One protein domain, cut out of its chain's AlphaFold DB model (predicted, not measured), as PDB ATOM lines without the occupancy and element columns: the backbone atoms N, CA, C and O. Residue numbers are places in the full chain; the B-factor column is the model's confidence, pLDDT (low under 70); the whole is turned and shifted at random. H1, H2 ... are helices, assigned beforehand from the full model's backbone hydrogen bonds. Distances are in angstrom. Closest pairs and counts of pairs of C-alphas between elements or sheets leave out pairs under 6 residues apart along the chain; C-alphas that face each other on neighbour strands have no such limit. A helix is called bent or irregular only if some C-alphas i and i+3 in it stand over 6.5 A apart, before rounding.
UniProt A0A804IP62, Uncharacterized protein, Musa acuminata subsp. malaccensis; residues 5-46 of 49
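This is residues 5 to 46 of the 49 residues of an uncharacterized protein of Musa acuminata subsp. malaccensis (UniProt A0A804IP62). Three helices follow one another along a thin, stretched chain, with no core between them: H1, the longest, makes one end of the rod, short H2 comes after it at a steep tilt, and H3 lies toward the far end beyond a loop of residues 30 to 37. Nothing folds back, and residues 5 to 46 stand free. The printed part has 42 residues with three named helices in the order H1, H2, H3 and no named strand, and its class is all helix. It is extended, with a radius of gyration of the C-alphas of 17.9 A, and its C-alphas span 57 by 13 by 10 A.

The printed part begins with H1, residues 5 to 21, which touches no helix. H1 has a kink of 25 degrees near residue 12. A tight link of 2 residues joins it to H2, residues 24 to 29. H1 and H2 are close but not clearly touching, with 1 pair of C-alphas within 8 A, those of Ala 21 and Arg 27, 7.8 A apart. Their lines stand at a steep tilt of 55 degrees, and they run the same way. Their centres are 20.9 A apart. A short link of 8 residues then leads to H3, residues 38 to 45. H2 and H3 are apart, and H1 and H3 are apart too. In H2 and H3 every O i to N i+4 pair is within hydrogen-bond range, while in H1 10 of 13 are.

H1 begins at C-alpha 5, at (21.870, -107.210, -46.593), and runs 24.5 A from its first to its last C-alpha, at Ala 21. It is neither bent nor irregular, but only just: C-alphas 7 and 10 are 6.1 A apart. H2 starts at C-alpha 24, at (-3.145, -88.988, -45.334), and reaches Val 29. H3 goes from Pro 38 to Thr 45, 10.1 A from first to last C-alpha, and ends at C-alpha 45, at (-12.800, -64.300, -56.271).

The outline is a rod. The two C-alphas farthest apart are those of Gly 5 and Asn 46, the first and last printed residues, 57.4 A from each other. The printed part has no cut, and neither of its two links is long. The mean pLDDT of the printed part is 72.6. The model's confidence is low, under 70, in 18 residues, namely 5 to 22, of which 5 to 21 belong to H1. The mean pLDDT is 61 in H1, 78 in H2 and 84 in H3.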
ATOM      1  N   GLY A   5      22.676-108.376 -46.986       60.97
ATOM      2  CA  GLY A   5      21.870-107.210 -46.593       60.97
ATOM      3  C   GLY A   5      21.790-106.088 -47.642       60.97
ATOM      4  O   GLY A   5      20.974-105.182 -47.504       60.97
ATOM      5  N   ARG A   6      22.605-106.129 -48.710       59.28
ATOM      6  CA  ARG A   6      22.606-105.092 -49.763       59.28
ATOM      7  C   ARG A   6      21.419-105.181 -50.720       59.28
ATOM      8  O   ARG A   6      21.035-104.159 -51.275       59.28
ATOM      9  N   ALA A   7      20.853-106.370 -50.918       58.06
ATOM     10  CA  ALA A   7      19.681-106.557 -51.775       58.06
ATOM     11  C   ALA A   7      18.367-106.236 -51.037       58.06
ATOM     12  O   ALA A   7      17.409-105.775 -51.654       58.06
ATOM     13  N   ALA A   8      18.342-106.414 -49.711       56.69
ATOM     14  CA  ALA A   8      17.175-106.143 -48.870       56.69
ATOM     15  C   ALA A   8      16.784-104.653 -48.833       56.69
ATOM     16  O   ALA A   8      15.604-104.330 -48.728       56.69
ATOM     17  N   GLY A   9      17.751-103.741 -49.000       57.56
ATOM     18  CA  GLY A   9      17.490-102.300 -48.986       57.56
ATOM     19  C   GLY A   9      16.520-101.833 -50.076       57.56
ATOM     20  O   GLY A   9      15.803-100.864 -49.871       57.56
ATOM     21  N   VAL A  10      16.435-102.517 -51.222       59.00
ATOM     22  CA  VAL A  10      15.503-102.140 -52.304       59.00
ATOM     23  C   VAL A  10      14.052-102.500 -51.958       59.00
ATOM     24  O   VAL A  10      13.144-101.742 -52.288       59.00
ATOM     25  N   LEU A  11      13.826-103.623 -51.267       58.50
ATOM     26  CA  LEU A  11      12.487-104.055 -50.843       58.50
ATOM     27  C   LEU A  11      11.966-103.220 -49.665       58.50
ATOM     28  O   LEU A  11      10.804-102.824 -49.668       58.50
ATOM     29  N   GLU A  12      12.837-102.883 -48.713       58.97
ATOM     30  CA  GLU A  12      12.514-101.972 -47.603       58.97
ATOM     31  C   GLU A  12      12.134-100.569 -48.116       58.97
ATOM     32  O   GLU A  12      11.150 -99.988 -47.659       58.97
ATOM     33  N   ASN A  13      12.819-100.074 -49.158       60.88
ATOM     34  CA  ASN A  13      12.484 -98.805 -49.821       60.88
ATOM     35  C   ASN A  13      11.082 -98.792 -50.448       60.88
ATOM     36  O   ASN A  13      10.487 -97.725 -50.581       60.88
ATOM     37  N   TYR A  14      10.547 -99.942 -50.866       62.91
ATOM     38  CA  TYR A  14       9.205-100.005 -51.446       62.91
ATOM     39  C   TYR A  14       8.129 -99.794 -50.376       62.91
ATOM     40  O   TYR A  14       7.254 -98.949 -50.548       62.91
ATOM     41  N   ALA A  15       8.237-100.488 -49.240       64.12
ATOM     42  CA  ALA A  15       7.312-100.327 -48.115       64.12
ATOM     43  C   ALA A  15       7.433 -98.941 -47.452       64.12
ATOM     44  O   ALA A  15       6.441 -98.343 -47.027       64.12
ATOM     45  N   GLU A  16       8.649 -98.400 -47.380       63.78
ATOM     46  CA  GLU A  16       8.905 -97.038 -46.913       63.78
ATOM     47  C   GLU A  16       8.376 -95.990 -47.909       63.78
ATOM     48  O   GLU A  16       7.703 -95.034 -47.514       63.78
ATOM     49  N   GLY A  17       8.573 -96.211 -49.212       63.78
ATOM     50  CA  GLY A  17       8.015 -95.400 -50.291       63.78
ATOM     51  C   GLY A  17       6.487 -95.391 -50.306       63.78
ATOM     52  O   GLY A  17       5.891 -94.325 -50.469       63.78
ATOM     53  N   GLU A  18       5.844 -96.537 -50.053       62.44
ATOM     54  CA  GLU A  18       4.396 -96.621 -49.848       62.44
ATOM     55  C   GLU A  18       3.963 -95.832 -48.613       62.44
ATOM     56  O   GLU A  18       3.053 -95.016 -48.720       62.44
ATOM     57  N   LYS A  19       4.645 -95.956 -47.467       66.25
ATOM     58  CA  LYS A  19       4.338 -95.150 -46.267       66.25
ATOM     59  C   LYS A  19       4.465 -93.639 -46.505       66.25
ATOM     60  O   LYS A  19       3.634 -92.875 -46.011       66.25
ATOM     61  N   TYR A  20       5.457 -93.189 -47.276       61.88
ATOM     62  CA  TYR A  20       5.605 -91.778 -47.668       61.88
ATOM     63  C   TYR A  20       4.587 -91.325 -48.731       61.88
ATOM     64  O   TYR A  20       4.260 -90.131 -48.813       61.88
ATOM     65  N   ALA A  21       4.079 -92.246 -49.553       62.84
ATOM     66  CA  ALA A  21       3.027 -91.990 -50.538       62.84
ATOM     67  C   ALA A  21       1.618 -91.977 -49.907       62.84
ATOM     68  O   ALA A  21       0.778 -91.160 -50.291       62.84
ATOM     69  N   GLU A  22       1.385 -92.819 -48.899       65.69
ATOM     70  CA  GLU A  22       0.139 -93.008 -48.140       65.69
ATOM     71  C   GLU A  22      -0.101 -91.937 -47.063       65.69
ATOM     72  O   GLU A  22      -1.101 -91.996 -46.346       65.69
ATOM     73  N   HIS A  23       0.766 -90.923 -46.931       75.12
ATOM     74  CA  HIS A  23       0.563 -89.862 -45.944       75.12
ATOM     75  C   HIS A  23      -0.809 -89.196 -46.163       75.12
ATOM     76  O   HIS A  23      -1.048 -88.542 -47.180       75.12
ATOM     77  N   SER A  24      -1.724 -89.350 -45.201       74.19
ATOM     78  CA  SER A  24      -3.145 -88.988 -45.334       74.19
ATOM     79  C   SER A  24      -3.350 -87.524 -45.732       74.19
ATOM     80  O   SER A  24      -4.134 -87.223 -46.633       74.19
ATOM     81  N   LEU A  25      -2.557 -86.617 -45.149       78.75
ATOM     82  CA  LEU A  25      -2.535 -85.203 -45.534       78.75
ATOM     83  C   LEU A  25      -2.116 -85.005 -47.000       78.75
ATOM     84  O   LEU A  25      -2.711 -84.201 -47.707       78.75
ATOM     85  N   ARG A  26      -1.128 -85.761 -47.490       76.19
ATOM     86  CA  ARG A  26      -0.641 -85.665 -48.872       76.19
ATOM     87  C   ARG A  26      -1.681 -86.190 -49.858       76.19
ATOM     88  O   ARG A  26      -1.914 -85.552 -50.880       76.19
ATOM     89  N   ARG A  27      -2.363 -87.296 -49.531       77.00
ATOM     90  CA  ARG A  27      -3.506 -87.811 -50.311       77.00
ATOM     91  C   ARG A  27      -4.651 -86.799 -50.377       77.00
ATOM     92  O   ARG A  27      -5.244 -86.626 -51.436       77.00
ATOM     93  N   PHE A  28      -4.935 -86.116 -49.272       80.25
ATOM     94  CA  PHE A  28      -5.988 -85.104 -49.194       80.25
ATOM     95  C   PHE A  28      -5.654 -83.822 -49.972       80.25
ATOM     96  O   PHE A  28      -6.521 -83.258 -50.640       80.25
ATOM     97  N   VAL A  29      -4.399 -83.370 -49.913       80.62
ATOM     98  CA  VAL A  29      -3.942 -82.141 -50.580       80.62
ATOM     99  C   VAL A  29      -3.660 -82.358 -52.074       80.62
ATOM    100  O   VAL A  29      -3.792 -81.418 -52.845       80.62
ATOM    101  N   ARG A  30      -3.373 -83.593 -52.521       80.75
ATOM    102  CA  ARG A  30      -3.072 -83.940 -53.930       80.75
ATOM    103  C   ARG A  30      -4.081 -83.405 -54.953       80.75
ATOM    104  O   ARG A  30      -3.678 -83.039 -56.050       80.75
ATOM    105  N   ASN A  31      -5.372 -83.423 -54.630       81.56
ATOM    106  CA  ASN A  31      -6.441 -83.035 -55.560       81.56
ATOM    107  C   ASN A  31      -6.894 -81.577 -55.369       81.56
ATOM    108  O   ASN A  31      -7.933 -81.185 -55.895       81.56
ATOM    109  N   ARG A  32      -6.170 -80.789 -54.566       80.19
ATOM    110  CA  ARG A  32      -6.481 -79.384 -54.294       80.19
ATOM    111  C   ARG A  32      -5.445 -78.494 -54.964       80.19
ATOM    112  O   ARG A  32      -4.269 -78.844 -55.025       80.19
ATOM    113  N   ASN A  33      -5.882 -77.327 -55.423       80.94
ATOM    114  CA  ASN A  33      -4.963 -76.322 -55.936       80.94
ATOM    115  C   ASN A  33      -4.047 -75.838 -54.796       80.94
ATOM    116  O   ASN A  33      -4.528 -75.633 -53.677       80.94
ATOM    117  N   PRO A  34      -2.735 -75.677 -55.046       80.31
ATOM    118  CA  PRO A  34      -1.804 -75.173 -54.048       80.31
ATOM    119  C   PRO A  34      -2.059 -73.678 -53.824       80.31
ATOM    120  O   PRO A  34      -1.546 -72.826 -54.544       80.31
ATOM    121  N   GLU A  35      -2.870 -73.363 -52.820       81.56
ATOM    122  CA  GLU A  35      -3.213 -71.991 -52.449       81.56
ATOM    123  C   GLU A  35      -2.715 -71.678 -51.037       81.56
ATOM    124  O   GLU A  35      -2.943 -72.447 -50.103       81.56
ATOM    125  N   ILE A  36      -2.053 -70.528 -50.872       82.25
ATOM    126  CA  ILE A  36      -1.500 -70.083 -49.581       82.25
ATOM    127  C   ILE A  36      -2.634 -69.761 -48.589       82.25
ATOM    128  O   ILE A  36      -2.518 -70.057 -47.402       82.25
ATOM    129  N   MET A  37      -3.747 -69.186 -49.069       83.88
ATOM    130  CA  MET A  37      -4.905 -68.792 -48.253       83.88
ATOM    131  C   MET A  37      -6.232 -68.975 -49.016       83.88
ATOM    132  O   MET A  37      -6.832 -67.994 -49.463       83.88
ATOM    133  N   PRO A  38      -6.750 -70.212 -49.134       83.25
ATOM    134  CA  PRO A  38      -7.942 -70.490 -49.938       83.25
ATOM    135  C   PRO A  38      -9.197 -69.755 -49.444       83.25
ATOM    136  O   PRO A  38     -10.060 -69.399 -50.237       83.25
ATOM    137  N   ALA A  39      -9.315 -69.480 -48.140       84.06
ATOM    138  CA  ALA A  39     -10.455 -68.739 -47.593       84.06
ATOM    139  C   ALA A  39     -10.486 -67.270 -48.052       84.06
ATOM    140  O   ALA A  39     -11.551 -66.756 -48.382       84.06
ATOM    141  N   ILE A  40      -9.323 -66.610 -48.102       84.62
ATOM    142  CA  ILE A  40      -9.203 -65.214 -48.545       84.62
ATOM    143  C   ILE A  40      -9.382 -65.133 -50.059       84.62
ATOM    144  O   ILE A  40     -10.126 -64.282 -50.537       84.62
ATOM    145  N   ASN A  41      -8.774 -66.061 -50.803       82.75
ATOM    146  CA  ASN A  41      -8.963 -66.149 -52.246       82.75
ATOM    147  C   ASN A  41     -10.451 -66.285 -52.583       82.75
ATOM    148  O   ASN A  41     -10.988 -65.434 -53.280       82.75
ATOM    149  N   ASN A  42     -11.143 -67.265 -51.993       84.31
ATOM    150  CA  ASN A  42     -12.575 -67.482 -52.217       84.31
ATOM    151  C   ASN A  42     -13.460 -66.303 -51.790       84.31
ATOM    152  O   ASN A  42     -14.558 -66.170 -52.323       84.31
ATOM    153  N   PHE A  43     -13.027 -65.481 -50.828       85.38
ATOM    154  CA  PHE A  43     -13.752 -64.279 -50.410       85.38
ATOM    155  C   PHE A  43     -13.710 -63.179 -51.479       85.38
ATOM    156  O   PHE A  43     -14.716 -62.512 -51.692       85.38
ATOM    157  N   PHE A  44     -12.578 -63.011 -52.169       83.12
ATOM    158  CA  PHE A  44     -12.412 -61.977 -53.196       83.12
ATOM    159  C   PHE A  44     -12.729 -62.453 -54.621       83.12
ATOM    160  O   PHE A  44     -13.069 -61.629 -55.466       83.12
ATOM    161  N   THR A  45     -12.608 -63.752 -54.916       83.00
ATOM    162  CA  THR A  45     -12.800 -64.300 -56.271       83.00
ATOM    163  C   THR A  45     -14.202 -64.836 -56.538       83.00
ATOM    164  O   THR A  45     -14.526 -65.038 -57.706       83.00
ATOM    165  N   ASN A  46     -15.042 -65.062 -55.518       80.94
ATOM    166  CA  ASN A  46     -16.440 -65.434 -55.742       80.94
ATOM    167  C   ASN A  46     -17.295 -64.183 -55.995       80.94
ATOM    168  O   ASN A  46     -17.527 -63.419 -55.061       80.94
TER     169      ASN A  46